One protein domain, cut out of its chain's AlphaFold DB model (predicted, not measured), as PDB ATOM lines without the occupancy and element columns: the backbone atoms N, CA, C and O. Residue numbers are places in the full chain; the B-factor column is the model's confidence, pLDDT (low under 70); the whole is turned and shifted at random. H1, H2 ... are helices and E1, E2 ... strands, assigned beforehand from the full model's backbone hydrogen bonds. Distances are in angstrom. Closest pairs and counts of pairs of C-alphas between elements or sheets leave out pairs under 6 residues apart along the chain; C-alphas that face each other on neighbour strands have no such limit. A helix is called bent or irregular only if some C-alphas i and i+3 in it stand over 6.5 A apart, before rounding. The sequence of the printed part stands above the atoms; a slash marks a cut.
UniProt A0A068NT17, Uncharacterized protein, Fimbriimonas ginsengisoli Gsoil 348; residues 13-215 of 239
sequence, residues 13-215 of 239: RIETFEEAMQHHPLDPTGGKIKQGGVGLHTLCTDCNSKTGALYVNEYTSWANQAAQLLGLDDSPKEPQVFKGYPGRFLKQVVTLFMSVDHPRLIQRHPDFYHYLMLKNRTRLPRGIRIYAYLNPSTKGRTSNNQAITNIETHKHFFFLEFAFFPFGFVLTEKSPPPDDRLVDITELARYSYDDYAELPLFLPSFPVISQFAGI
ATOM      1  N   ARG A  13      37.487 -43.408 -46.204       87.81
ATOM      2  CA  ARG A  13      36.800 -44.441 -45.427       87.81
ATOM      3  C   ARG A  13      37.114 -44.183 -43.956       87.81
ATOM      4  O   ARG A  13      38.280 -44.050 -43.596       87.81
ATOM      5  N   ILE A  14      36.076 -44.029 -43.143       88.31
ATOM      6  CA  ILE A  14      36.188 -43.750 -41.712       88.31
ATOM      7  C   ILE A  14      35.707 -44.986 -40.968       88.31
ATOM      8  O   ILE A  14      34.530 -45.332 -41.070       88.31
ATOM      9  N   GLU A  15      36.612 -45.601 -40.222       87.94
ATOM     10  CA  GLU A  15      36.351 -46.772 -39.388       87.94
ATOM     11  C   GLU A  15      36.463 -46.380 -37.911       87.94
ATOM     12  O   GLU A  15      37.291 -45.538 -37.541       87.94
ATOM     13  N   THR A  16      35.622 -46.966 -37.059       88.75
ATOM     14  CA  THR A  16      35.874 -46.965 -35.613       88.75
ATOM     15  C   THR A  16      36.997 -47.942 -35.277       88.75
ATOM     16  O   THR A  16      37.418 -48.754 -36.103       88.75
ATOM     17  N   PHE A  17      37.494 -47.877 -34.044       85.94
ATOM     18  CA  PHE A  17      38.505 -48.823 -33.586       85.94
ATOM     19  C   PHE A  17      37.986 -50.269 -33.629       85.94
ATOM     20  O   PHE A  17      38.693 -51.161 -34.088       85.94
ATOM     21  N   GLU A  18      36.737 -50.492 -33.218       86.56
ATOM     22  CA  GLU A  18      36.090 -51.806 -33.217       86.56
ATOM     23  C   GLU A  18      35.918 -52.367 -34.631       86.56
ATOM     24  O   GLU A  18      36.126 -53.560 -34.831       86.56
ATOM     25  N   GLU A  19      35.569 -51.525 -35.609       87.56
ATOM     26  CA  GLU A  19      35.493 -51.923 -37.019       87.56
ATOM     27  C   GLU A  19      36.885 -52.308 -37.541       87.56
ATOM     28  O   GLU A  19      37.062 -53.398 -38.079       87.56
ATOM     29  N   ALA A  20      37.893 -51.466 -37.286       86.00
ATOM     30  CA  ALA A  20      39.266 -51.695 -37.735       86.00
ATOM     31  C   ALA A  20      39.918 -52.948 -37.120       86.00
ATOM     32  O   ALA A  20      40.856 -53.502 -37.689       86.00
ATOM     33  N   MET A  21      39.446 -53.409 -35.956       85.31
ATOM     34  CA  MET A  21      39.921 -54.644 -35.322       85.31
ATOM     35  C   MET A  21      39.412 -55.924 -35.996       85.31
ATOM     36  O   MET A  21      39.955 -56.995 -35.729       85.31
ATOM     37  N   GLN A  22      38.379 -55.847 -36.836       85.44
ATOM     38  CA  GLN A  22      37.755 -57.030 -37.442       85.44
ATOM     39  C   GLN A  22      38.496 -57.540 -38.679       85.44
ATOM     40  O   GLN A  22      38.212 -58.637 -39.156       85.44
ATOM     41  N   HIS A  23      39.438 -56.764 -39.207       79.38
ATOM     42  CA  HIS A  23      40.180 -57.099 -40.411       79.38
ATOM     43  C   HIS A  23      41.652 -56.716 -40.279       79.38
ATOM     44  O   HIS A  23      42.074 -56.012 -39.361       79.38
ATOM     45  N   HIS A  24      42.461 -57.196 -41.220       75.38
ATOM     46  CA  HIS A  24      43.865 -56.828 -41.257       75.38
ATOM     47  C   HIS A  24      44.000 -55.314 -41.533       75.38
ATOM     48  O   HIS A  24      43.288 -54.792 -42.397       75.38
ATOM     49  N   PRO A  25      44.927 -54.580 -40.884       68.75
ATOM     50  CA  PRO A  25      45.048 -53.128 -41.059       68.75
ATOM     51  C   PRO A  25      45.350 -52.708 -42.502       68.75
ATOM     52  O   PRO A  25      45.113 -51.563 -42.886       68.75
ATOM     53  N   LEU A  26      45.923 -53.612 -43.305       69.25
ATOM     54  CA  LEU A  26      46.221 -53.386 -44.723       69.25
ATOM     55  C   LEU A  26      45.032 -53.642 -45.658       69.25
ATOM     56  O   LEU A  26      45.106 -53.196 -46.799       69.25
ATOM     57  N   ASP A  27      43.963 -54.281 -45.182       71.56
ATOM     58  CA  ASP A  27      42.794 -54.656 -45.983       71.56
ATOM     59  C   ASP A  27      41.485 -54.167 -45.326       71.56
ATOM     60  O   ASP A  27      40.772 -54.937 -44.677       71.56
ATOM     61  N   PRO A  28      41.197 -52.851 -45.400       69.75
ATOM     62  CA  PRO A  28      40.019 -52.267 -44.774       69.75
ATOM     63  C   PRO A  28      38.744 -52.615 -45.543       69.75
ATOM     64  O   PRO A  28      38.537 -52.177 -46.680       69.75
ATOM     65  N   THR A  29      37.860 -53.372 -44.898       69.06
ATOM     66  CA  THR A  29      36.603 -53.848 -45.494       69.06
ATOM     67  C   THR A  29      35.355 -53.188 -44.885       69.06
ATOM     68  O   THR A  29      34.266 -53.345 -45.441       69.06
ATOM     69  N   GLY A  30      35.494 -52.348 -43.843       74.38
ATOM     70  CA  GLY A  30      34.389 -51.745 -43.075       74.38
ATOM     71  C   GLY A  30      34.268 -50.210 -43.144       74.38
ATOM     72  O   GLY A  30      34.845 -49.548 -44.003       74.38
ATOM     73  N   GLY A  31      33.465 -49.619 -42.257       82.12
ATOM     74  CA  GLY A  31      33.389 -48.166 -42.070       82.12
ATOM     75  C   GLY A  31      32.553 -47.373 -43.085       82.12
ATOM     76  O   GLY A  31      32.015 -47.874 -44.076       82.12
ATOM     77  N   LYS A  32      32.421 -46.070 -42.816       85.94
ATOM     78  CA  LYS A  32      31.612 -45.132 -43.608       85.94
ATOM     79  C   LYS A  32      32.463 -44.413 -44.645       85.94
ATOM     80  O   LYS A  32      33.489 -43.820 -44.320       85.94
ATOM     81  N   ILE A  33      31.987 -44.384 -45.886       87.56
ATOM     82  CA  ILE A  33      32.597 -43.584 -46.951       87.56
ATOM     83  C   ILE A  33      32.111 -42.138 -46.824       87.56
ATOM     84  O   ILE A  33      30.909 -41.872 -46.832       87.56
ATOM     85  N   LYS A  34      33.047 -41.192 -46.738       85.06
ATOM     86  CA  LYS A  34      32.774 -39.755 -46.699       85.06
ATOM     87  C   LYS A  34      33.453 -39.059 -47.873       85.06
ATOM     88  O   LYS A  34      34.665 -39.151 -48.051       85.06
ATOM     89  N   GLN A  35      32.651 -38.368 -48.676       85.88
ATOM     90  CA  GLN A  35      33.107 -37.589 -49.826       85.88
ATOM     91  C   GLN A  35      33.455 -36.155 -49.403       85.88
ATOM     92  O   GLN A  35      32.810 -35.604 -48.513       85.88
ATOM     93  N   GLY A  36      34.448 -35.547 -50.061       82.00
ATOM     94  CA  GLY A  36      34.821 -34.142 -49.842       82.00
ATOM     95  C   GLY A  36      35.602 -33.868 -48.553       82.00
ATOM     96  O   GLY A  36      35.585 -32.741 -48.056       82.00
ATOM     97  N   GLY A  37      36.291 -34.879 -48.016       82.69
ATOM     98  CA  GLY A  37      37.102 -34.767 -46.806       82.69
ATOM     99  C   GLY A  37      36.406 -35.206 -45.517       82.69
ATOM    100  O   GLY A  37      35.181 -35.319 -45.402       82.69
ATOM    101  N   VAL A  38      37.223 -35.456 -44.498       83.25
ATOM    102  CA  VAL A  38      36.786 -35.879 -43.170       83.25
ATOM    103  C   VAL A  38      36.452 -34.659 -42.318       83.25
ATOM    104  O   VAL A  38      37.277 -33.772 -42.107       83.25
ATOM    105  N   GLY A  39      35.239 -34.637 -41.774       79.81
ATOM    106  CA  GLY A  39      34.771 -33.602 -40.851       79.81
ATOM    107  C   GLY A  39      34.128 -34.222 -39.617       79.81
ATOM    108  O   GLY A  39      33.377 -35.191 -39.755       79.81
ATOM    109  N   LEU A  40      34.400 -33.636 -38.450       72.12
ATOM    110  CA  LEU A  40      33.764 -33.935 -37.167       72.12
ATOM    111  C   LEU A  40      33.050 -32.662 -36.693       72.12
ATOM    112  O   LEU A  40      33.666 -31.596 -36.662       72.12
ATOM    113  N   HIS A  41      31.766 -32.754 -36.348       65.31
ATOM    114  CA  HIS A  41      30.999 -31.626 -35.804       65.31
ATOM    115  C   HIS A  41      31.182 -31.554 -34.285       65.31
ATOM    116  O   HIS A  41      30.297 -31.937 -33.528       65.31
ATOM    117  N   THR A  42      32.364 -31.126 -33.842       75.00
ATOM    118  CA  THR A  42      32.751 -31.141 -32.417       75.00
ATOM    119  C   THR A  42      33.025 -29.757 -31.827       75.00
ATOM    120  O   THR A  42      33.123 -29.625 -30.608       75.00
ATOM    121  N   LEU A  43      33.093 -28.718 -32.663       80.56
ATOM    122  CA  LEU A  43      33.216 -27.317 -32.250       80.56
ATOM    123  C   LEU A  43      31.891 -26.575 -32.466       80.56
ATOM    124  O   LEU A  43      31.164 -26.871 -33.415       80.56
ATOM    125  N   CYS A  44      31.599 -25.577 -31.624       84.81
ATOM    126  CA  CYS A  44      30.486 -24.662 -31.885       84.81
ATOM    127  C   CYS A  44      30.776 -23.775 -33.110       84.81
ATOM    128  O   CYS A  44      31.933 -23.598 -33.504       84.81
ATOM    129  N   THR A  45      29.726 -23.193 -33.694       85.12
ATOM    130  CA  THR A  45      29.812 -22.352 -34.900       85.12
ATOM    131  C   THR A  45      30.805 -21.203 -34.751       85.12
ATOM    132  O   THR A  45      31.601 -20.967 -35.661       85.12
ATOM    133  N   ASP A  46      30.808 -20.534 -33.597       86.81
ATOM    134  CA  ASP A  46      31.666 -19.375 -33.345       86.81
ATOM    135  C   ASP A  46      33.136 -19.775 -33.237       86.81
ATOM    136  O   ASP A  46      33.991 -19.174 -33.890       86.81
ATOM    137  N   CYS A  47      33.434 -20.822 -32.460       85.88
ATOM    138  CA  CYS A  47      34.789 -21.353 -32.343       85.88
ATOM    139  C   CYS A  47      35.290 -21.816 -33.710       85.88
ATOM    140  O   CYS A  47      36.348 -21.368 -34.137       85.88
ATOM    141  N   ASN A  48      34.508 -22.635 -34.422       86.12
ATOM    142  CA  ASN A  48      34.889 -23.171 -35.726       86.12
ATOM    143  C   ASN A  48      35.170 -22.061 -36.751       86.12
ATOM    144  O   ASN A  48      36.196 -22.087 -37.431       86.12
ATOM    145  N   SER A  49      34.286 -21.064 -36.832       87.38
ATOM    146  CA  SER A  49      34.437 -19.934 -37.753       87.38
ATOM    147  C   SER A  49      35.650 -19.074 -37.398       87.38
ATOM    148  O   SER A  49      36.448 -18.737 -38.273       87.38
ATOM    149  N   LYS A  50      35.833 -18.749 -36.112       91.31
ATOM    150  CA  LYS A  50      36.920 -17.872 -35.663       91.31
ATOM    151  C   LYS A  50      38.288 -18.536 -35.793       91.31
ATOM    152  O   LYS A  50      39.195 -17.927 -36.353       91.31
ATOM    153  N   THR A  51      38.455 -19.770 -35.311       90.25
ATOM    154  CA  THR A  51      39.731 -20.494 -35.454       90.25
ATOM    155  C   THR A  51      40.032 -20.777 -36.922       90.25
ATOM    156  O   THR A  51      41.181 -20.660 -37.342       90.25
ATOM    157  N   GLY A  52      38.992 -21.060 -37.717       88.38
ATOM    158  CA  GLY A  52      39.082 -21.185 -39.168       88.38
ATOM    159  C   GLY A  52      39.675 -19.937 -39.818       88.38
ATOM    160  O   GLY A  52      40.691 -20.019 -40.498       88.38
ATOM    161  N   ALA A  53      39.094 -18.767 -39.551       91.81
ATOM    162  CA  ALA A  53      39.560 -17.504 -40.118       91.81
ATOM    163  C   ALA A  53      40.981 -17.116 -39.664       91.81
ATOM    164  O   ALA A  53      41.726 -16.513 -40.433       91.81
ATOM    165  N   LEU A  54      41.358 -17.443 -38.424       94.44
ATOM    166  CA  LEU A  54      42.627 -17.004 -37.840       94.44
ATOM    167  C   LEU A  54      43.820 -17.909 -38.174       94.44
ATOM    168  O   LEU A  54      44.934 -17.404 -38.315       94.44
ATOM    169  N   TYR A  55      43.632 -19.231 -38.240       95.81
ATOM    170  CA  TYR A  55      44.762 -20.171 -38.157       95.81
ATOM    171  C   TYR A  55      44.868 -21.156 -39.327       95.81
ATOM    172  O   TYR A  55      45.958 -21.667 -39.588       95.81
ATOM    173  N   VAL A  56      43.783 -21.403 -40.072       95.06
ATOM    174  CA  VAL A  56      43.766 -22.415 -41.148       95.06
ATOM    175  C   VAL A  56      44.782 -22.123 -42.243       95.06
ATOM    176  O   VAL A  56      45.500 -23.035 -42.645       95.06
ATOM    177  N   ASN A  57      44.880 -20.870 -42.694       96.38
ATOM    178  CA  ASN A  57      45.791 -20.504 -43.782       96.38
ATOM    179  C   ASN A  57      47.248 -20.816 -43.430       96.38
ATOM    180  O   ASN A  57      47.993 -21.317 -44.272       96.38
ATOM    181  N   GLU A  58      47.634 -20.582 -42.174       97.81
ATOM    182  CA  GLU A  58      48.992 -20.871 -41.731       97.81
ATOM    183  C   GLU A  58      49.264 -22.371 -41.689       97.81
ATOM    184  O   GLU A  58      50.273 -22.843 -42.208       97.81
ATOM    185  N   TYR A  59      48.333 -23.141 -41.132       97.94
ATOM    186  CA  TYR A  59      48.448 -24.592 -41.129       97.94
ATOM    187  C   TYR A  59      48.520 -25.171 -42.538       97.94
ATOM    188  O   TYR A  59      49.305 -26.079 -42.786       97.94
ATOM    189  N   THR A  60      47.742 -24.634 -43.479       97.38
ATOM    190  CA  THR A  60      47.830 -25.013 -44.891       97.38
ATOM    191  C   THR A  60      49.210 -24.714 -45.470       97.38
ATOM    192  O   THR A  60      49.761 -25.570 -46.156       97.38
ATOM    193  N   SER A  61      49.790 -23.544 -45.181       97.81
ATOM    194  CA  SER A  61      51.153 -23.207 -45.613       97.81
ATOM    195  C   SER A  61      52.174 -24.228 -45.099       97.81
ATOM    196  O   SER A  61      52.938 -24.788 -45.885       97.81
ATOM    197  N   TRP A  62      52.134 -24.546 -43.803       98.00
ATOM    198  CA  TRP A  62      53.033 -25.528 -43.187       98.00
ATOM    199  C   TRP A  62      52.805 -26.945 -43.705       98.00
ATOM    200  O   TRP A  62      53.763 -27.677 -43.930       98.00
ATOM    201  N   ALA A  63      51.552 -27.337 -43.936       96.75
ATOM    202  CA  ALA A  63      51.229 -28.623 -44.538       96.75
ATOM    203  C   ALA A  63      51.781 -28.719 -45.967       96.75
ATOM    204  O   ALA A  63      52.360 -29.733 -46.334       96.75
ATOM    205  N   ASN A  64      51.674 -27.669 -46.779       95.62
ATOM    206  CA  ASN A  64      52.271 -27.683 -48.115       95.62
ATOM    207  C   ASN A  64      53.801 -27.805 -48.058       95.62
ATOM    208  O   ASN A  64      54.366 -28.574 -48.830       95.62
ATOM    209  N   GLN A  65      54.458 -27.115 -47.119       96.00
ATOM    210  CA  GLN A  65      55.901 -27.255 -46.886       96.00
ATOM    211  C   GLN A  65      56.267 -28.687 -46.466       96.00
ATOM    212  O   GLN A  65      57.131 -29.303 -47.079       96.00
ATOM    213  N   ALA A  66      55.558 -29.269 -45.495       94.75
ATOM    214  CA  ALA A  66      55.765 -30.656 -45.077       94.75
ATOM    215  C   ALA A  66      55.545 -31.660 -46.212       94.75
ATOM    216  O   ALA A  66      56.339 -32.578 -46.383       94.75
ATOM    217  N   ALA A  67      54.509 -31.474 -47.028       92.56
ATOM    218  CA  ALA A  67      54.248 -32.339 -48.173       92.56
ATOM    219  C   ALA A  67      55.365 -32.284 -49.229       92.56
ATOM    220  O   ALA A  67      55.621 -33.293 -49.872       92.56
ATOM    221  N   GLN A  68      56.040 -31.140 -49.396       90.38
ATOM    222  CA  GLN A  68      57.208 -31.020 -50.281       90.38
ATOM    223  C   GLN A  68      58.448 -31.726 -49.721       90.38
ATOM    224  O   GLN A  68      59.303 -32.156 -50.489       90.38
ATOM    225  N   LEU A  69      58.548 -31.843 -48.394       86.38
ATOM    226  CA  LEU A  69      59.634 -32.558 -47.721       86.38
ATOM    227  C   LEU A  69      59.444 -34.081 -47.790       86.38
ATOM    228  O   LEU A  69      60.417 -34.834 -47.867       86.38
ATOM    229  N   LEU A  70      58.190 -34.536 -47.790       82.50
ATOM    230  CA  LEU A  70      57.835 -35.944 -47.922       82.50
ATOM    231  C   LEU A  70      58.226 -36.471 -49.313       82.50
ATOM    232  O   LEU A  70      57.672 -36.060 -50.329       82.50
ATOM    233  N   GLY A  71      59.176 -37.410 -49.346       64.81
ATOM    234  CA  GLY A  71      59.731 -37.991 -50.575       64.81
ATOM    235  C   GLY A  71      61.187 -37.612 -50.864       64.81
ATOM    236  O   GLY A  71      61.762 -38.175 -51.792       64.81
ATOM    237  N   LEU A  72      61.789 -36.710 -50.074       59.75
ATOM    238  CA  LEU A  72      63.200 -36.327 -50.212       59.75
ATOM    239  C   LEU A  72      64.148 -37.258 -49.435       59.75
ATOM    240  O   LEU A  72      65.136 -37.716 -50.000       59.75
ATOM    241  N   ASP A  73      63.843 -37.564 -48.170       60.47
ATOM    242  CA  ASP A  73      64.561 -38.544 -47.340       60.47
ATOM    243  C   ASP A  73      63.666 -38.971 -46.161       60.47
ATOM    244  O   ASP A  73      62.984 -38.143 -45.555       60.47
ATOM    245  N   ASP A  74      63.658 -40.261 -45.836       65.31
ATOM    246  CA  ASP A  74      62.891 -40.823 -44.720       65.31
ATOM    247  C   ASP A  74      63.616 -40.659 -43.371       65.31
ATOM    248  O   ASP A  74      62.982 -40.725 -42.315       65.31
ATOM    249  N   SER A  75      64.935 -40.435 -43.399       67.56
ATOM    250  CA  SER A  75      65.805 -40.231 -42.234       67.56
ATOM    251  C   SER A  75      66.657 -38.972 -42.429       67.56
ATOM    252  O   SER A  75      67.848 -39.060 -42.735       67.56
ATOM    253  N   PRO A  76      66.048 -37.785 -42.277       70.75
ATOM    254  CA  PRO A  76      66.680 -36.521 -42.623       70.75
ATOM    255  C   PRO A  76      67.944 -36.295 -41.787       70.75
ATOM    256  O   PRO A  76      67.899 -36.265 -40.558       70.75
ATOM    257  N   LYS A  77      69.077 -36.117 -42.471       76.69
ATOM    258  CA  LYS A  77      70.377 -35.801 -41.849       76.69
ATOM    259  C   LYS A  77      70.542 -34.316 -41.522       76.69
ATOM    260  O   LYS A  77      71.385 -33.959 -40.711       76.69
ATOM    261  N   GLU A  78      69.722 -33.476 -42.146       83.06
ATOM    262  CA  GLU A  78      69.696 -32.022 -41.999       83.06
ATOM    263  C   GLU A  78      68.314 -31.571 -41.503       83.06
ATOM    264  O   GLU A  78      67.310 -32.243 -41.779       83.06
ATOM    265  N   PRO A  79      68.225 -30.440 -40.782       87.00
ATOM    266  CA  PRO A  79      66.949 -29.935 -40.307       87.00
ATOM    267  C   PRO A  79      66.078 -29.474 -41.475       87.00
ATOM    268  O   PRO A  79      66.530 -28.785 -42.390       87.00
ATOM    269  N   GLN A  80      64.787 -29.779 -41.403       91.44
ATOM    270  CA  GLN A  80      63.803 -29.232 -42.324       91.44
ATOM    271  C   GLN A  80      63.450 -27.811 -41.893       91.44
ATOM    272  O   GLN A  80      63.056 -27.587 -40.749       91.44
ATOM    273  N   VAL A  81      63.574 -26.842 -42.796       94.69
ATOM    274  CA  VAL A  81      63.284 -25.442 -42.470       94.69
ATOM    275  C   VAL A  81      61.836 -25.115 -42.813       94.69
ATOM    276  O   VAL A  81      61.467 -25.051 -43.983       94.69
ATOM    277  N   PHE A  82      61.034 -24.861 -41.782       96.75
ATOM    278  CA  PHE A  82      59.662 -24.378 -41.909       96.75
ATOM    279  C   PHE A  82      59.623 -22.862 -41.774       96.75
ATOM    280  O   PHE A  82      60.167 -22.304 -40.824       96.75
ATOM    281  N   LYS A  83      58.961 -22.180 -42.706       98.06
ATOM    282  CA  LYS A  83      58.843 -20.720 -42.714       98.06
ATOM    283  C   LYS A  83      57.396 -20.303 -42.525       98.06
ATOM    284  O   LYS A  83      56.514 -20.792 -43.235       98.06
ATOM    285  N   GLY A  84      57.140 -19.383 -41.603       98.19
ATOM    286  CA  GLY A  84      55.780 -18.919 -41.349       98.19
ATOM    287  C   GLY A  84      55.578 -18.299 -39.975       98.19
ATOM    288  O   GLY A  84      56.522 -17.816 -39.361       98.19
ATOM    289  N   TYR A  85      54.334 -18.326 -39.503       98.44
ATOM    290  CA  TYR A  85      53.879 -17.791 -38.219       98.44
ATOM    291  C   TYR A  85      53.650 -18.931 -37.206       98.44
ATOM    292  O   TYR A  85      52.548 -19.493 -37.142       98.44
ATOM    293  N   PRO A  86      54.645 -19.296 -36.376       98.31
ATOM    294  CA  PRO A  86      54.612 -20.548 -35.612       98.31
ATOM    295  C   PRO A  86      53.486 -20.602 -34.577       98.31
ATOM    296  O   PRO A  86      52.857 -21.643 -34.381       98.31
ATOM    297  N   GLY A  87      53.168 -19.458 -33.962       98.00
ATOM    298  CA  GLY A  87      52.070 -19.352 -33.002       98.00
ATOM    299  C   GLY A  87      50.704 -19.627 -33.641       98.00
ATOM    300  O   GLY A  87      49.851 -20.273 -33.029       98.00
ATOM    301  N   ARG A  88      50.491 -19.203 -34.897       98.06
ATOM    302  CA  ARG A  88      49.258 -19.503 -35.650       98.06
ATOM    303  C   ARG A  88      49.193 -20.984 -36.013       98.06
ATOM    304  O   ARG A  88      48.148 -21.601 -35.811       98.06
ATOM    305  N   PHE A  89      50.307 -21.556 -36.477       98.31
ATOM    306  CA  PHE A  89      50.411 -22.987 -36.767       98.31
ATOM    307  C   PHE A  89      50.042 -23.832 -35.542       98.31
ATOM    308  O   PHE A  89      49.115 -24.643 -35.606       98.31
ATOM    309  N   LEU A  90      50.679 -23.585 -34.392       98.31
ATOM    310  CA  LEU A  90      50.419 -24.363 -33.181       98.31
ATOM    311  C   LEU A  90      48.982 -24.181 -32.666       98.31
ATOM    312  O   LEU A  90      48.372 -25.137 -32.187       98.31
ATOM    313  N   LYS A  91      48.389 -22.987 -32.786       97.44
ATOM    314  CA  LYS A  91      46.967 -22.775 -32.447       97.44
ATOM    315  C   LYS A  91      46.031 -23.593 -33.337       97.44
ATOM    316  O   LYS A  91      45.043 -24.134 -32.831       97.44
ATOM    317  N   GLN A  92      46.347 -23.758 -34.621       96.75
ATOM    318  CA  GLN A  92      45.583 -24.682 -35.460       96.75
ATOM    319  C   GLN A  92      45.770 -26.135 -35.011       96.75
ATOM    320  O   GLN A  92      44.780 -26.858 -34.931       96.75
ATOM    321  N   VAL A  93      46.986 -26.558 -34.649       97.31
ATOM    322  CA  VAL A  93      47.238 -27.909 -34.106       97.31
ATOM    323  C   VAL A  93      46.397 -28.163 -32.850       97.31
ATOM    324  O   VAL A  93      45.715 -29.181 -32.749       97.31
ATOM    325  N   VAL A  94      46.336 -27.205 -31.923       95.81
ATOM    326  CA  VAL A  94      45.463 -27.304 -30.741       95.81
ATOM    327  C   VAL A  94      43.985 -27.389 -31.137       95.81
ATOM    328  O   VAL A  94      43.239 -28.177 -30.558       95.81
ATOM    329  N   THR A  95      43.554 -26.651 -32.163       94.31
ATOM    330  CA  THR A  95      42.182 -26.731 -32.701       94.31
ATOM    331  C   THR A  95      41.862 -28.128 -33.265       94.31
ATOM    332  O   THR A  95      40.724 -28.602 -33.154       94.31
ATOM    333  N   LEU A  96      42.854 -28.839 -33.819       93.94
ATOM    334  CA  LEU A  96      42.694 -30.239 -34.231       93.94
ATOM    335  C   LEU A  96      42.438 -31.151 -33.028       93.94
ATOM    336  O   LEU A  96      41.488 -31.928 -33.076       93.94
ATOM    337  N   PHE A  97      43.191 -31.006 -31.933       93.44
ATOM    338  CA  PHE A  97      42.948 -31.775 -30.704       93.44
ATOM    339  C   PHE A  97      41.601 -31.458 -30.060       93.44
ATOM    340  O   PHE A  97      40.913 -32.371 -29.602       93.44
ATOM    341  N   MET A  98      41.163 -30.197 -30.107       89.38
ATOM    342  CA  MET A  98      39.793 -29.860 -29.725       89.38
ATOM    343  C   MET A  98      38.794 -30.628 -30.590       89.38
ATOM    344  O   MET A  98      37.857 -31.214 -30.071       89.38
ATOM    345  N   SER A  99      39.026 -30.750 -31.897       85.44
ATOM    346  CA  SER A  99      38.110 -31.512 -32.753       85.44
ATOM    347  C   SER A  99      37.989 -32.997 -32.367       85.44
ATOM    348  O   SER A  99      36.974 -33.608 -32.697       85.44
ATOM    349  N   VAL A 100      39.001 -33.568 -31.702       84.12
ATOM    350  CA  VAL A 100      39.050 -34.978 -31.279       84.12
ATOM    351  C   VAL A 100      38.461 -35.189 -29.879       84.12
ATOM    352  O   VAL A 100      37.727 -36.154 -29.682       84.12
ATOM    353  N   ASP A 101      38.750 -34.307 -28.912       80.50
ATOM    354  CA  ASP A 101      38.395 -34.519 -27.494       80.50
ATOM    355  C   ASP A 101      37.825 -33.271 -26.774       80.50
ATOM    356  O   ASP A 101      37.974 -33.130 -25.557       80.50
ATOM    357  N   HIS A 102      37.165 -32.353 -27.506       72.19
ATOM    358  CA  HIS A 102      36.767 -31.011 -27.026       72.19
ATOM    359  C   HIS A 102      36.214 -30.961 -25.587       72.19
ATOM    360  O   HIS A 102      36.814 -30.261 -24.768       72.19
ATOM    361  N   PRO A 103      35.120 -31.666 -25.209       76.69
ATOM    362  CA  PRO A 103      34.494 -31.422 -23.909       76.69
ATOM    363  C   PRO A 103      35.405 -31.792 -22.734       76.69
ATOM    364  O   PRO A 103      35.485 -31.052 -21.759       76.69
ATOM    365  N   ARG A 104      36.137 -32.906 -22.839       81.56
ATOM    366  CA  ARG A 104      37.014 -33.397 -21.766       81.56
ATOM    367  C   ARG A 104      38.298 -32.587 -21.651       81.56
ATOM    368  O   ARG A 104      38.813 -32.409 -20.548       81.56
ATOM    369  N   LEU A 105      38.832 -32.107 -22.772       82.50
ATOM    370  CA  LEU A 105      40.062 -31.323 -22.772       82.50
ATOM    371  C   LEU A 105      39.823 -29.908 -22.221       82.50
ATOM    372  O   LEU A 105      40.594 -29.457 -21.376       82.50
ATOM    373  N   ILE A 106      38.715 -29.256 -22.598       83.00
ATOM    374  CA  ILE A 106      38.323 -27.946 -22.050       83.00
ATOM    375  C   ILE A 106      37.937 -28.032 -20.567       83.00
ATOM    376  O   ILE A 106      38.307 -27.147 -19.802       83.00
ATOM    377  N   GLN A 107      37.241 -29.091 -20.131       85.94
ATOM    378  CA  GLN A 107      36.896 -29.269 -18.712       85.94
ATOM    379  C   GLN A 107      38.134 -29.380 -17.813       85.94
ATOM    380  O   GLN A 107      38.151 -28.815 -16.724       85.94
ATOM    381  N   ARG A 108      39.178 -30.088 -18.265       86.69
ATOM    382  CA  ARG A 108      40.447 -30.206 -17.528       86.69
ATOM    383  C   ARG A 108      41.304 -28.943 -17.622       86.69
ATOM    384  O   ARG A 108      41.978 -28.594 -16.658       86.69
ATOM    385  N   HIS A 109      41.276 -28.273 -18.777       89.25
ATOM    386  CA  HIS A 109      42.139 -27.136 -19.109       89.25
ATOM    387  C   HIS A 109      41.334 -26.003 -19.758       89.25
ATOM    388  O   HIS A 109      41.419 -25.799 -20.976       89.25
ATOM    389  N   PRO A 110      40.578 -25.215 -18.972       88.81
ATOM    390  CA  PRO A 110      39.766 -24.118 -19.505       88.81
ATOM    391  C   PRO A 110      40.610 -23.048 -20.219       88.81
ATOM    392  O   PRO A 110      40.129 -22.366 -21.124       88.81
ATOM    393  N   ASP A 111      41.897 -22.948 -19.885       91.00
ATOM    394  CA  ASP A 111      42.849 -22.023 -20.502       91.00
ATOM    395  C   ASP A 111      43.052 -22.250 -22.007       91.00
ATOM    396  O   ASP A 111      43.423 -21.311 -22.715       91.00
ATOM    397  N   PHE A 112      42.747 -23.443 -22.537       91.94
ATOM    398  CA  PHE A 112      42.748 -23.670 -23.985       91.94
ATOM    399  C   PHE A 112      41.768 -22.753 -24.717       91.94
ATOM    400  O   PHE A 112      42.085 -22.287 -25.812       91.94
ATOM    401  N   TYR A 113      40.616 -22.447 -24.111       89.75
ATOM    402  CA  TYR A 113      39.661 -21.511 -24.696       89.75
ATOM    403  C   TYR A 113      40.309 -20.137 -24.880       89.75
ATOM    404  O   TYR A 113      40.319 -19.589 -25.980       89.75
ATOM    405  N   HIS A 114      40.934 -19.596 -23.831       90.94
ATOM    406  CA  HIS A 114      41.617 -18.306 -23.913       90.94
ATOM    407  C   HIS A 114      42.802 -18.341 -24.875       90.94
ATOM    408  O   HIS A 114      42.999 -17.389 -25.629       90.94
ATOM    409  N   TYR A 115      43.569 -19.431 -24.882       94.38
ATOM    410  CA  TYR A 115      44.673 -19.612 -25.813       94.38
ATOM    411  C   TYR A 115      44.199 -19.561 -27.272       94.38
ATOM    412  O   TYR A 115      44.812 -18.871 -28.080       94.38
ATOM    413  N   LEU A 116      43.100 -20.232 -27.618       93.62
ATOM    414  CA  LEU A 116      42.577 -20.254 -28.986       93.62
ATOM    415  C   LEU A 116      41.816 -18.980 -29.366       93.62
ATOM    416  O   LEU A 116      41.878 -18.543 -30.509       93.62
ATOM    417  N   MET A 117      41.091 -18.368 -28.431       91.44
ATOM    418  CA  MET A 117      40.186 -17.260 -28.750       91.44
ATOM    419  C   MET A 117      40.850 -15.887 -28.677       91.44
ATOM    420  O   MET A 117      40.354 -14.938 -29.298       91.44
ATOM    421  N   LEU A 118      41.961 -15.765 -27.947       92.50
ATOM    422  CA  LEU A 118      42.762 -14.549 -27.858       92.50
ATOM    423  C   LEU A 118      44.040 -14.727 -28.682       92.50
ATOM    424  O   LEU A 118      44.985 -15.406 -28.273       92.50
ATOM    425  N   LYS A 119      44.086 -14.071 -29.846       92.25
ATOM    426  CA  LYS A 119      45.149 -14.263 -30.845       92.25
ATOM    427  C   LYS A 119      46.573 -14.105 -30.293       92.25
ATOM    428  O   LYS A 119      47.436 -14.901 -30.638       92.25
ATOM    429  N   ASN A 120      46.786 -13.163 -29.371       91.62
ATOM    430  CA  ASN A 120      48.102 -12.836 -28.808       91.62
ATOM    431  C   ASN A 120      48.437 -13.595 -27.512       91.62
ATOM    432  O   ASN A 120      49.403 -13.258 -26.836       91.62
ATOM    433  N   ARG A 121      47.645 -14.597 -27.106       93.88
ATOM    434  CA  ARG A 121      48.021 -15.457 -25.972       93.88
ATOM    435  C   ARG A 121      49.101 -16.445 -26.401       93.88
ATOM    436  O   ARG A 121      48.852 -17.252 -27.290       93.88
ATOM    437  N   THR A 122      50.245 -16.414 -25.724       94.69
ATOM    438  CA  THR A 122      51.460 -17.168 -26.086       94.69
ATOM    439  C   THR A 122      51.848 -18.245 -25.065       94.69
ATOM    440  O   THR A 122      53.020 -18.552 -24.846       94.69
ATOM    441  N   ARG A 123      50.862 -18.794 -24.347       92.94
ATOM    442  CA  ARG A 123      51.096 -19.829 -23.333       92.94
ATOM    443  C   ARG A 123      50.021 -20.898 -23.401       92.94
ATOM    444  O   ARG A 123      48.836 -20.579 -23.323       92.94
ATOM    445  N   LEU A 124      50.462 -22.145 -23.529       94.50
ATOM    446  CA  LEU A 124      49.621 -23.320 -23.341       94.50
ATOM    447  C   LEU A 124      49.352 -23.558 -21.845       94.50
ATOM    448  O   LEU A 124      50.121 -23.076 -21.003       94.50
ATOM    449  N   PRO A 125      48.291 -24.311 -21.500       93.00
ATOM    450  CA  PRO A 125      48.057 -24.745 -20.127       93.00
ATOM    451  C   PRO A 125      49.265 -25.506 -19.558       93.00
ATOM    452  O   PRO A 125      49.984 -26.210 -20.273       93.00
ATOM    453  N   ARG A 126      49.507 -25.369 -18.250       90.81
ATOM    454  CA  ARG A 126      50.679 -25.973 -17.600       90.81
ATOM    455  C   ARG A 126      50.629 -27.501 -17.685       90.81
ATOM    456  O   ARG A 126      49.654 -28.122 -17.275       90.81
ATOM    457  N   GLY A 127      51.739 -28.102 -18.111       92.00
ATOM    458  CA  GLY A 127      51.882 -29.557 -18.213       92.00
ATOM    459  C   GLY A 127      51.387 -30.143 -19.535       92.00
ATOM    460  O   GLY A 127      51.478 -31.355 -19.698       92.00
ATOM    461  N   ILE A 128      50.908 -29.311 -20.462       95.44
ATOM    462  CA  ILE A 128      50.631 -29.709 -21.842       95.44
ATOM    463  C   ILE A 128      51.925 -29.656 -22.645       95.44
ATOM    464  O   ILE A 128      52.623 -28.639 -22.624       95.44
ATOM    465  N   ARG A 129      52.210 -30.730 -23.380       97.56
ATOM    466  CA  ARG A 129      53.235 -30.742 -24.427       97.56
ATOM    467  C   ARG A 129      52.636 -31.229 -25.736       97.56
ATOM    468  O   ARG A 129      51.725 -32.054 -25.730       97.56
ATOM    469  N   ILE A 130      53.124 -30.688 -26.844       98.25
ATOM    470  CA  ILE A 130      52.694 -31.042 -28.194       98.25
ATOM    471  C   ILE A 130      53.923 -31.453 -28.982       98.25
ATOM    472  O   ILE A 130      54.869 -30.681 -29.105       98.25
ATOM    473  N   TYR A 131      53.874 -32.649 -29.546       98.50
ATOM    474  CA  TYR A 131      54.926 -33.209 -30.371       98.50
ATOM    475  C   TYR A 131      54.443 -33.364 -31.807       98.50
ATOM    476  O   TYR A 131      53.243 -33.523 -32.043       98.50
ATOM    477  N   ALA A 132      55.374 -33.332 -32.751       98.06
ATOM    478  CA  ALA A 132      55.111 -33.475 -34.172       98.06
ATOM    479  C   ALA A 132      56.038 -34.502 -34.830       98.06
ATOM    480  O   ALA A 132      57.161 -34.746 -34.383       98.06
ATOM    481  N   TYR A 133      55.541 -35.070 -35.922       96.00
ATOM    482  CA  TYR A 133      56.262 -35.923 -36.858       96.00
ATOM    483  C   TYR A 133      55.632 -35.794 -38.253       96.00
ATOM    484  O   TYR A 133      54.529 -35.254 -38.402       96.00
ATOM    485  N   LEU A 134      56.314 -36.287 -39.283       94.75
ATOM    486  CA  LEU A 134      55.785 -36.351 -40.642       94.75
ATOM    487  C   LEU A 134      55.040 -37.673 -40.859       94.75
ATOM    488  O   LEU A 134      55.554 -38.748 -40.562       94.75
ATOM    489  N   ASN A 135      53.830 -37.599 -41.405       93.38
ATOM    490  CA  ASN A 135      53.029 -38.757 -41.789       93.38
ATOM    491  C   ASN A 135      52.929 -38.833 -43.323       93.38
ATOM    492  O   ASN A 135      52.074 -38.159 -43.902       93.38
ATOM    493  N   PRO A 136      53.748 -39.670 -43.989       91.00
ATOM    494  CA  PRO A 136      53.685 -39.871 -45.440       91.00
ATOM    495  C   PRO A 136      52.544 -40.783 -45.893       91.00
ATOM    496  O   PRO A 136      52.307 -40.926 -47.092       91.00
ATOM    497  N   SER A 137      51.858 -41.454 -44.967       87.44
ATOM    498  CA  SER A 137      50.829 -42.416 -45.341       87.44
ATOM    499  C   SER A 137      49.551 -41.722 -45.816       87.44
ATOM    500  O   SER A 137      49.188 -40.641 -45.358       87.44
ATOM    501  N   THR A 138      48.812 -42.398 -46.691       83.69
ATOM    502  CA  THR A 138      47.443 -42.012 -47.066       83.69
ATOM    503  C   THR A 138      46.424 -42.317 -45.963       83.69
ATOM    504  O   THR A 138      45.247 -41.991 -46.099       83.69
ATOM    505  N   LYS A 139      46.866 -42.949 -44.866       86.75
ATOM    506  CA  LYS A 139      46.041 -43.292 -43.712       86.75
ATOM    507  C   LYS A 139      46.133 -42.191 -42.658       86.75
ATOM    508  O   LYS A 139      47.194 -41.632 -42.376       86.75
ATOM    509  N   GLY A 140      44.985 -41.890 -42.065       89.88
ATOM    510  CA  GLY A 140      44.881 -41.032 -40.893       89.88
ATOM    511  C   GLY A 140      44.523 -41.848 -39.660       89.88
ATOM    512  O   GLY A 140      43.966 -42.938 -39.766       89.88
ATOM    513  N   ARG A 141      44.822 -41.303 -38.486       91.25
ATOM    514  CA  ARG A 141      44.439 -41.875 -37.197       91.25
ATOM    515  C   ARG A 141      44.144 -40.749 -36.226       91.25
ATOM    516  O   ARG A 141      44.929 -39.821 -36.088       91.25
ATOM    517  N   THR A 142      43.018 -40.828 -35.537       91.75
ATOM    518  CA  THR A 142      42.719 -39.936 -34.416       91.75
ATOM    519  C   THR A 142      42.396 -40.787 -33.209       91.75
ATOM    520  O   THR A 142      41.544 -41.667 -33.305       91.75
ATOM    521  N   SER A 143      43.046 -40.520 -32.084       89.19
ATOM    522  CA  SER A 143      42.734 -41.166 -30.814       89.19
ATOM    523  C   SER A 143      42.468 -40.122 -29.739       89.19
ATOM    524  O   SER A 143      43.090 -39.058 -29.708       89.19
ATOM    525  N   ASN A 144      41.488 -40.421 -28.888       85.25
ATOM    526  CA  ASN A 144      41.194 -39.647 -27.687       85.25
ATOM    527  C   ASN A 144      42.182 -40.043 -26.570       85.25
ATOM    528  O   ASN A 144      43.298 -40.449 -26.874       85.25
ATOM    529  N   ASN A 145      41.832 -39.867 -25.293       85.19
ATOM    530  CA  ASN A 145      42.754 -40.149 -24.187       85.19
ATOM    531  C   ASN A 145      43.193 -41.622 -24.179       85.19
ATOM    532  O   ASN A 145      42.418 -42.496 -23.794       85.19
ATOM    533  N   GLN A 146      44.450 -41.858 -24.546       86.94
ATOM    534  CA  GLN A 146      45.117 -43.147 -24.458       86.94
ATOM    535  C   GLN A 146      46.044 -43.195 -23.248       86.94
ATOM    536  O   GLN A 146      46.601 -42.176 -22.824       86.94
ATOM    537  N   ALA A 147      46.239 -44.405 -22.727       89.06
ATOM    538  CA  ALA A 147      47.244 -44.705 -21.725       89.06
ATOM    539  C   ALA A 147      48.064 -45.917 -22.179       89.06
ATOM    540  O   ALA A 147      47.516 -47.003 -22.359       89.06
ATOM    541  N   ILE A 148      49.373 -45.740 -22.341       90.38
ATOM    542  CA  ILE A 148      50.317 -46.851 -22.510       90.38
ATOM    543  C   ILE A 148      51.096 -46.988 -21.208       90.38
ATOM    544  O   ILE A 148      51.543 -45.995 -20.636       90.38
ATOM    545  N   THR A 149      51.251 -48.218 -20.727       89.50
ATOM    546  CA  THR A 149      52.085 -48.516 -19.562       89.50
ATOM    547  C   THR A 149      53.186 -49.466 -19.982       89.50
ATOM    548  O   THR A 149      52.911 -50.577 -20.431       89.50
ATOM    549  N   ASN A 150      54.434 -49.040 -19.816       86.62
ATOM    550  CA  ASN A 150      55.558 -49.954 -19.896       86.62
ATOM    551  C   ASN A 150      55.664 -50.672 -18.542       86.62
ATOM    552  O   ASN A 150      55.961 -50.045 -17.525       86.62
ATOM    553  N   ILE A 151      55.366 -51.972 -18.536       89.62
ATOM    554  CA  ILE A 151      55.268 -52.783 -17.314       89.62
ATOM    555  C   ILE A 151      56.629 -52.908 -16.620       89.62
ATOM    556  O   ILE A 151      56.686 -52.826 -15.399       89.62
ATOM    557  N   GLU A 152      57.713 -53.048 -17.383       89.31
ATOM    558  CA  GLU A 152      59.069 -53.241 -16.853       89.31
ATOM    559  C   GLU A 152      59.614 -51.979 -16.174       89.31
ATOM    560  O   GLU A 152      60.224 -52.037 -15.113       89.31
ATOM    561  N   THR A 153      59.386 -50.817 -16.786       88.44
ATOM    562  CA  THR A 153      59.879 -49.523 -16.285       88.44
ATOM    563  C   THR A 153      58.878 -48.808 -15.382       88.44
ATOM    564  O   THR A 153      59.199 -47.751 -14.840       88.44
ATOM    565  N   HIS A 154      57.656 -49.338 -15.261       87.25
ATOM    566  CA  HIS A 154      56.509 -48.707 -14.599       87.25
ATOM    567  C   HIS A 154      56.203 -47.280 -15.094       87.25
ATOM    568  O   HIS A 154      55.621 -46.465 -14.376       87.25
ATOM    569  N   LYS A 155      56.600 -46.947 -16.328       87.12
ATOM    570  CA  LYS A 155      56.317 -45.642 -16.934       87.12
ATOM    571  C   LYS A 155      54.930 -45.639 -17.563       87.12
ATOM    572  O   LYS A 155      54.572 -46.556 -18.303       87.12
ATOM    573  N   HIS A 156      54.190 -44.564 -17.311       90.12
ATOM    574  CA  HIS A 156      52.873 -44.315 -17.887       90.12
ATOM    575  C   HIS A 156      52.931 -43.148 -18.872       90.12
ATOM    576  O   HIS A 156      53.486 -42.088 -18.570       90.12
ATOM    577  N   PHE A 157      52.311 -43.337 -20.029       92.50
ATOM    578  CA  PHE A 157      52.234 -42.360 -21.106       92.50
ATOM    579  C   PHE A 157      50.767 -42.019 -21.338       92.50
ATOM    580  O   PHE A 157      49.995 -42.902 -21.708       92.50
ATOM    581  N   PHE A 158      50.384 -40.759 -21.122       92.69
ATOM    582  CA  PHE A 158      49.010 -40.285 -21.298       92.69
ATOM    583  C   PHE A 158      48.959 -39.288 -22.447       92.69
ATOM    584  O   PHE A 158      49.536 -38.201 -22.360       92.69
ATOM    585  N   PHE A 159      48.271 -39.647 -23.528       94.12
ATOM    586  CA  PHE A 159      48.329 -38.851 -24.747       94.12
ATOM    587  C   PHE A 159      47.070 -38.933 -25.604       94.12
ATOM    588  O   PHE A 159      46.261 -39.850 -25.483       94.12
ATOM    589  N   LEU A 160      46.925 -37.940 -26.477       94.19
ATOM    590  CA  LEU A 160      46.017 -37.942 -27.617       94.19
ATOM    591  C   LEU A 160      46.869 -37.933 -28.882       94.19
ATOM    592  O   LEU A 160      47.920 -37.289 -28.915       94.19
ATOM    593  N   GLU A 161      46.389 -38.572 -29.941       95.00
ATOM    594  CA  GLU A 161      47.074 -38.580 -31.232       95.00
ATOM    595  C   GLU A 161      46.159 -38.051 -32.332       95.00
ATOM    596  O   GLU A 161      44.997 -38.448 -32.447       95.00
ATOM    597  N   PHE A 162      46.707 -37.175 -33.167       95.44
ATOM    598  CA  PHE A 162      46.086 -36.714 -34.395       95.44
ATOM    599  C   PHE A 162      47.073 -36.901 -35.551       95.44
ATOM    600  O   PHE A 162      48.032 -36.150 -35.668       95.44
ATOM    601  N   ALA A 163      46.827 -37.867 -36.427       94.81
ATOM    602  CA  ALA A 163      47.645 -38.166 -37.594       94.81
ATOM    603  C   ALA A 163      46.823 -38.016 -38.876       94.81
ATOM    604  O   ALA A 163      45.807 -38.688 -39.064       94.81
ATOM    605  N   PHE A 164      47.263 -37.140 -39.772       93.81
ATOM    606  CA  PHE A 164      46.669 -36.946 -41.091       93.81
ATOM    607  C   PHE A 164      47.703 -36.303 -42.010       93.81
ATOM    608  O   PHE A 164      48.307 -35.301 -41.629       93.81
ATOM    609  N   PHE A 165      47.885 -36.847 -43.215       93.31
ATOM    610  CA  PHE A 165      48.879 -36.346 -44.163       93.31
ATOM    611  C   PHE A 165      48.876 -34.802 -44.249       93.31
ATOM    612  O   PHE A 165      47.810 -34.209 -44.449       93.31
ATOM    613  N   PRO A 166      50.034 -34.130 -44.111       95.19
ATOM    614  CA  PRO A 166      51.398 -34.676 -44.038       95.19
ATOM    615  C   PRO A 166      51.961 -34.793 -42.612       95.19
ATOM    616  O   PRO A 166      53.138 -35.095 -42.449       95.19
ATOM    617  N   PHE A 167      51.168 -34.515 -41.578       96.75
ATOM    618  CA  PHE A 167      51.647 -34.452 -40.199       96.75
ATOM    619  C   PHE A 167      51.018 -35.528 -39.323       96.75
ATOM    620  O   PHE A 167      49.894 -35.988 -39.531       96.75
ATOM    621  N   GLY A 168      51.723 -35.872 -38.260       96.75
ATOM    622  CA  GLY A 168      51.075 -36.356 -37.062       96.75
ATOM    623  C   GLY A 168      51.499 -35.552 -35.850       96.75
ATOM    624  O   GLY A 168      52.593 -34.990 -35.793       96.75
ATOM    625  N   PHE A 169      50.582 -35.470 -34.900       97.94
ATOM    626  CA  PHE A 169      50.725 -34.717 -33.675       97.94
ATOM    627  C   PHE A 169      50.350 -35.584 -32.488       97.94
ATOM    628  O   PHE A 169      49.376 -36.340 -32.531       97.94
ATOM    629  N   VAL A 170      51.084 -35.400 -31.400       97.44
ATOM    630  CA  VAL A 170      50.804 -36.027 -30.110       97.44
ATOM    631  C   VAL A 170      50.677 -34.935 -29.066       97.44
ATOM    632  O   VAL A 170      51.556 -34.087 -28.957       97.44
ATOM    633  N   LEU A 171      49.595 -34.946 -28.297       96.81
ATOM    634  CA  LEU A 171      49.430 -34.072 -27.141       96.81
ATOM    635  C   LEU A 171      49.560 -34.919 -25.887       96.81
ATOM    636  O   LEU A 171      48.795 -35.868 -25.723       96.81
ATOM    637  N   THR A 172      50.485 -34.566 -24.997       95.44
ATOM    638  CA  THR A 172      50.602 -35.197 -23.678       95.44
ATOM    639  C   THR A 172      50.194 -34.239 -22.574       95.44
ATOM    640  O   THR A 172      50.347 -33.019 -22.683       95.44
ATOM    641  N   GLU A 173      49.678 -34.806 -21.487       91.44
ATOM    642  CA  GLU A 173      49.431 -34.080 -20.245       91.44
ATOM    643  C   GLU A 173      50.250 -34.712 -19.122       91.44
ATOM    644  O   GLU A 173      50.076 -35.892 -18.813       91.44
ATOM    645  N   LYS A 174      51.139 -33.918 -18.506       90.81
ATOM    646  CA  LYS A 174      51.944 -34.287 -17.324       90.81
ATOM    647  C   LYS A 174      52.622 -35.660 -17.453       90.81
ATOM    648  O   LYS A 174      52.802 -36.367 -16.467       90.81
ATOM    649  N   SER A 175      53.000 -36.023 -18.675       92.38
ATOM    650  CA  SER A 175      53.629 -37.294 -19.013       92.38
ATOM    651  C   SER A 175      54.608 -37.122 -20.181       92.38
ATOM    652  O   SER A 175      54.465 -36.180 -20.979       92.38
ATOM    653  N   PRO A 176      55.634 -37.990 -20.264       92.94
ATOM    654  CA  PRO A 176      56.528 -38.052 -21.417       92.94
ATOM    655  C   PRO A 176      55.767 -38.445 -22.698       92.94
ATOM    656  O   PRO A 176      54.653 -38.972 -22.608       92.94
ATOM    657  N   PRO A 177      56.338 -38.187 -23.892       94.81
ATOM    658  CA  PRO A 177      55.768 -38.705 -25.128       94.81
ATOM    659  C   PRO A 177      55.802 -40.241 -25.124       94.81
ATOM    660  O   PRO A 177      56.681 -40.823 -24.490       94.81
ATOM    661  N   PRO A 178      54.874 -40.909 -25.832       93.62
ATOM    662  CA  PRO A 178      54.904 -42.365 -25.987       93.62
ATOM    663  C   PRO A 178      56.139 -42.865 -26.758       93.62
ATOM    664  O   PRO A 178      56.447 -44.050 -26.696       93.62
ATOM    665  N   ASP A 179      56.840 -41.976 -27.469       93.62
ATOM    666  CA  ASP A 179      58.057 -42.269 -28.220       93.62
ATOM    667  C   ASP A 179      59.013 -41.071 -28.159       93.62
ATOM    668  O   ASP A 179      58.624 -39.937 -28.453       93.62
ATOM    669  N   ASP A 180      60.263 -41.320 -27.767       93.19
ATOM    670  CA  ASP A 180      61.278 -40.282 -27.548       93.19
ATOM    671  C   ASP A 180      61.785 -39.643 -28.855       93.19
ATOM    672  O   ASP A 180      62.437 -38.600 -28.818       93.19
ATOM    673  N   ARG A 181      61.481 -40.232 -30.021       94.19
ATOM    674  CA  ARG A 181      61.860 -39.686 -31.336       94.19
ATOM    675  C   ARG A 181      60.937 -38.556 -31.792       94.19
ATOM    676  O   ARG A 181      61.258 -37.858 -32.749       94.19
ATOM    677  N   LEU A 182      59.781 -38.381 -31.151       96.06
ATOM    678  CA  LEU A 182      58.837 -37.317 -31.490       96.06
ATOM    679  C   LEU A 182      59.417 -35.938 -31.143       96.06
ATOM    680  O   LEU A 182      59.981 -35.736 -30.069       96.06
ATOM    681  N   VAL A 183      59.227 -34.954 -32.025       97.25
ATOM    682  CA  VAL A 183      59.803 -33.616 -31.836       97.25
ATOM    683  C   VAL A 183      58.857 -32.735 -31.043       97.25
ATOM    684  O   VAL A 183      57.744 -32.473 -31.492       97.25
ATOM    685  N   ASP A 184      59.303 -32.234 -29.893       98.25
ATOM    686  CA  ASP A 184      58.531 -31.276 -29.101       98.25
ATOM    687  C   ASP A 184      58.445 -29.910 -29.808       98.25
ATOM    688  O   ASP A 184      59.447 -29.222 -29.993       98.25
ATOM    689  N   ILE A 185      57.225 -29.504 -30.158       98.44
ATOM    690  CA  ILE A 185      56.900 -28.207 -30.766       98.44
ATOM    691  C   ILE A 185      56.122 -27.288 -29.808       98.44
ATOM    692  O   ILE A 185      55.576 -26.266 -30.222       98.44
ATOM    693  N   THR A 186      56.067 -27.611 -28.512       98.19
ATOM    694  CA  THR A 186      55.382 -26.815 -27.474       98.19
ATOM    695  C   THR A 186      55.894 -25.378 -27.428       98.19
ATOM    696  O   THR A 186      55.126 -24.440 -27.216       98.19
ATOM    697  N   GLU A 187      57.189 -25.189 -27.678       97.00
ATOM    698  CA  GLU A 187      57.853 -23.885 -27.681       97.00
ATOM    699  C   GLU A 187      57.305 -22.931 -28.751       97.00
ATOM    700  O   GLU A 187      57.352 -21.714 -28.566       97.00
ATOM    701  N   LEU A 188      56.667 -23.455 -29.808       98.06
ATOM    702  CA  LEU A 188      55.989 -22.627 -30.809       98.06
ATOM    703  C   LEU A 188      54.839 -21.804 -30.204       98.06
ATOM    704  O   LEU A 188      54.440 -20.790 -30.773       98.06
ATOM    705  N   ALA A 189      54.344 -22.177 -29.018       97.50
ATOM    706  CA  ALA A 189      53.337 -21.413 -28.290       97.50
ATOM    707  C   ALA A 189      53.840 -20.032 -27.868       97.50
ATOM    708  O   ALA A 189      53.018 -19.146 -27.659       97.50
ATOM    709  N   ARG A 190      55.160 -19.840 -27.733       96.81
ATOM    710  CA  ARG A 190      55.757 -18.577 -27.271       96.81
ATOM    711  C   ARG A 190      55.685 -17.462 -28.312       96.81
ATOM    712  O   ARG A 190      55.790 -16.296 -27.939       96.81
ATOM    713  N   TYR A 191      55.470 -17.815 -29.577       97.38
ATOM    714  CA  TYR A 191      55.323 -16.871 -30.677       97.38
ATOM    715  C   TYR A 191      53.947 -16.204 -30.628       97.38
ATOM    716  O   TYR A 191      52.908 -16.862 -30.508       97.38
ATOM    717  N   SER A 192      53.943 -14.881 -30.731       96.44
ATOM    718  CA  SER A 192      52.743 -14.064 -30.884       96.44
ATOM    719  C   SER A 192      52.085 -14.312 -32.240       96.44
ATOM    720  O   SER A 192      52.625 -14.979 -33.121       96.44
ATOM    721  N   TYR A 193      50.881 -13.767 -32.419       96.81
ATOM    722  CA  TYR A 193      50.109 -13.985 -33.638       96.81
ATOM    723  C   TYR A 193      50.844 -13.529 -34.905       96.81
ATOM    724  O   TYR A 193      50.730 -14.195 -35.926       96.81
ATOM    725  N   ASP A 194      51.580 -12.421 -34.851       97.38
ATOM    726  CA  ASP A 194      52.245 -11.817 -36.013       97.38
ATOM    727  C   ASP A 194      53.754 -12.104 -36.068       97.38
ATOM    728  O   ASP A 194      54.450 -11.563 -36.924       97.38
ATOM    729  N   ASP A 195      54.259 -12.985 -35.199       97.88
ATOM    730  CA  ASP A 195      55.677 -13.338 -35.185       97.88
ATOM    731  C   ASP A 195      55.972 -14.323 -36.320       97.88
ATOM    732  O   ASP A 195      55.490 -15.458 -36.318       97.88
ATOM    733  N   TYR A 196      56.768 -13.876 -37.288       98.25
ATOM    734  CA  TYR A 196      57.274 -14.699 -38.381       98.25
ATOM    735  C   TYR A 196      58.638 -15.289 -38.017       98.25
ATOM    736  O   TYR A 196      59.481 -14.598 -37.441       98.25
ATOM    737  N   ALA A 197      58.879 -16.547 -38.374       98.12
ATOM    738  CA  ALA A 197      60.154 -17.213 -38.145       98.12
ATOM    739  C   ALA A 197      60.480 -18.237 -39.238       98.12
ATOM    740  O   ALA A 197      59.592 -18.798 -39.884       98.12
ATOM    741  N   GLU A 198      61.776 -18.509 -39.380       98.00
ATOM    742  CA  GLU A 198      62.295 -19.698 -40.051       98.00
ATOM    743  C   GLU A 198      62.757 -20.681 -38.975       98.00
ATOM    744  O   GLU A 198      63.590 -20.347 -38.131       98.00
ATOM    745  N   LEU A 199      62.170 -21.872 -38.964       96.75
ATOM    746  CA  LEU A 199      62.319 -22.850 -37.900       96.75
ATOM    747  C   LEU A 199      62.940 -24.134 -38.444       96.75
ATOM    748  O   LEU A 199      62.261 -24.870 -39.166       96.75
ATOM    749  N   PRO A 200      64.202 -24.428 -38.098       95.94
ATOM    750  CA  PRO A 200      64.786 -25.731 -38.364       95.94
ATOM    751  C   PRO A 200      64.172 -26.774 -37.419       95.94
ATOM    752  O   PRO A 200      64.300 -26.665 -36.200       95.94
ATOM    753  N   LEU A 201      63.509 -27.791 -37.974       94.75
ATOM    754  CA  LEU A 201      62.911 -28.909 -37.242       94.75
ATOM    755  C   LEU A 201      63.412 -30.244 -37.808       94.75
ATOM    756  O   LEU A 201      63.435 -30.447 -39.018       94.75
ATOM    757  N   PHE A 202      63.773 -31.180 -36.932       92.75
ATOM    758  CA  PHE A 202      64.176 -32.541 -37.308       92.75
ATOM    759  C   PHE A 202      62.998 -33.508 -37.192       92.75
ATOM    760  O   PHE A 202      63.011 -34.406 -36.353       92.75
ATOM    761  N   LEU A 203      61.936 -33.303 -37.976       93.62
ATOM    762  CA  LEU A 203      60.759 -34.164 -37.868       93.62
ATOM    763  C   LEU A 203      61.060 -35.542 -38.486       93.62
ATOM    764  O   LEU A 203      61.446 -35.593 -39.659       93.62
ATOM    765  N   PRO A 204      60.882 -36.651 -37.744       92.31
ATOM    766  CA  PRO A 204      60.988 -37.993 -38.306       92.31
ATOM    767  C   PRO A 204      59.741 -38.346 -39.126       92.31
ATOM    768  O   PRO A 204      58.652 -37.820 -38.878       92.31
ATOM    769  N   SER A 205      59.885 -39.279 -40.068       92.06
ATOM    770  CA  SER A 205      58.777 -39.795 -40.880       92.06
ATOM    771  C   SER A 205      58.223 -41.101 -40.304       92.06
ATOM    772  O   SER A 205      58.872 -42.144 -40.385       92.06
ATOM    773  N   PHE A 206      56.997 -41.055 -39.773       92.38
ATOM    774  CA  PHE A 206      56.286 -42.207 -39.210       92.38
ATOM    775  C   PHE A 206      54.928 -42.418 -39.905       92.38
ATOM    776  O   PHE A 206      53.952 -41.726 -39.597       92.38
ATOM    777  N   PRO A 207      54.819 -43.355 -40.865       90.44
ATOM    778  CA  PRO A 207      53.557 -43.692 -41.508       90.44
ATOM    779  C   PRO A 207      52.590 -44.347 -40.522       90.44
ATOM    780  O   PRO A 207      52.962 -45.177 -39.692       90.44
ATOM    781  N   VAL A 208      51.304 -44.061 -40.692       89.69
ATOM    782  CA  VAL A 208      50.248 -44.801 -40.001       89.69
ATOM    783  C   VAL A 208      50.052 -46.147 -40.701       89.69
ATOM    784  O   VAL A 208      49.513 -46.220 -41.806       89.69
ATOM    785  N   ILE A 209      50.485 -47.230 -40.050       86.69
ATOM    786  CA  ILE A 209      50.350 -48.606 -40.568       86.69
ATOM    787  C   ILE A 209      49.378 -49.483 -39.768       86.69
ATOM    788  O   ILE A 209      49.043 -50.577 -40.214       86.69
ATOM    789  N   SER A 210      48.913 -49.005 -38.612       85.06
ATOM    790  CA  SER A 210      48.103 -49.757 -37.647       85.06
ATOM    791  C   SER A 210      47.011 -48.873 -37.031       85.06
ATOM    792  O   SER A 210      47.169 -47.652 -36.975       85.06
ATOM    793  N   GLN A 211      45.918 -49.458 -36.532       83.31
ATOM    794  CA  GLN A 211      44.901 -48.728 -35.762       83.31
ATOM    795  C   GLN A 211      45.368 -48.320 -34.353       83.31
ATOM    796  O   GLN A 211      44.792 -47.408 -33.759       83.31
ATOM    797  N   PHE A 212      46.416 -48.953 -33.816       87.75
ATOM    798  CA  PHE A 212      46.904 -48.680 -32.464       87.75
ATOM    799  C   PHE A 212      47.740 -47.393 -32.416       87.75
ATOM    800  O   PHE A 212      48.781 -47.286 -33.066       87.75
ATOM    801  N   ALA A 213      47.269 -46.415 -31.644       90.12
ATOM    802  CA  ALA A 213      47.986 -45.171 -31.370       90.12
ATOM    803  C   ALA A 213      49.237 -45.414 -30.509       90.12
ATOM    804  O   ALA A 213      49.304 -46.395 -29.768       90.12
ATOM    805  N   GLY A 214      50.221 -44.517 -30.593       89.62
ATOM    806  CA  GLY A 214      51.478 -44.631 -29.840       89.62
ATOM    807  C   GLY A 214      52.477 -45.655 -30.390       89.62
ATOM    808  O   GLY A 214      53.499 -45.896 -29.758       89.62
ATOM    809  N   ILE A 215      52.199 -46.248 -31.556       88.00
ATOM    810  CA  ILE A 215      53.130 -47.118 -32.280       88.00
ATOM    811  C   ILE A 215      53.658 -46.361 -33.500       88.00
ATOM    812  O   ILE A 215      52.874 -45.969 -34.376       88.00
TER     813      ILE A 215
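What this domain is: This is residues 13 to 215 of the 239 residues of an uncharacterized protein of Fimbriimonas ginsengisoli Gsoil 348 (UniProt A0A068NT17). A twisted sheet of four strands, E3, E6, E5 and E4, has the long irregular helix H3 crossing one face; the bent helix H2 and the short H4 pack on H3. A ribbon of two strands, E2 and E7, lies beside H2b, while H1 and E1 lie at the periphery. The 203 printed residues hold five named helices and seven named strands, in the order H1 E1 H2 E2 H3 H4 E3 E4 E5 E6 H5 E7; both sheets are antiparallel, and the class is mixed, helices and strands. The whole is compact, with a radius of gyration of the C-alphas of 16.8 A and spans of 47 by 43 by 41 A.

Where its parts are: Find C-alpha 17 at (38.505, -48.823, -33.586), where H1, residues 17 to 20, begins; E1 is residues 32 to 34. H2, residues 45 to 69, was assigned as one helix by its hydrogen bonds but is bent, with C-alphas 54 and 57 7.6 A apart: its arms are H2a, residues 45 to 54, and H2b, residues 57 to 69, 18.8 A long. Next come E2, residues 80 to 84, and H3, residues 86 to 108, 24.9 A long and irregular, with C-alphas 100 and 103 9.4 A apart. H4 is residues 111 to 117, E3 128 to 134, E4 141 to 150, E5 155 to 164 and 27.4 A long, E6 167 to 173, H5 186 to 190. E7, residues 197 to 201, ends at C-alpha 201, (62.911, -28.909, -37.242).

How they stand to each other: Look first at H3, the hub: it is on the sheet E3 E6 E5 E4 at a height of 9.6 A and runs across the strands, at 71 degrees to E4 on the local plane. H5 is on the same face. E4, E5 and E6 form a meander, each the antiparallel neighbour of the one before; with E3 beside E6 they make a Greek key. Check N 131 and O 170, 2.8 A, N 162 and O 169, 2.9 A, and N 143 and O 161, 2.9 A; for E2 and E7, N 82 and O 199, 2.9 A. H2b touches H3 with residues 58 to 62 alone, closest at the C-alphas of Tyr 59 and Phe 89, 5.0 A. H4 touches H3 at a steep tilt of 50 degrees, closest at the C-alphas of Lys 91 and Leu 116, 6.1 A. Every O i to N i+4 pair is within hydrogen-bond range in H2a, H2b and H4; H3 has 17 of 19, and H5 0 of 1 but 2 of 2 O i to N i+3 pairs.

The domain as a whole: The C-alphas farthest apart are those of Gln 22 and Asp 194, 47.5 A. The printed part has no cut; the links H1 to E1 and E6 to H5 are long. Look for pLDDT under 70 at residues 25 to 26, 28 to 29, 41 and 71 to 75.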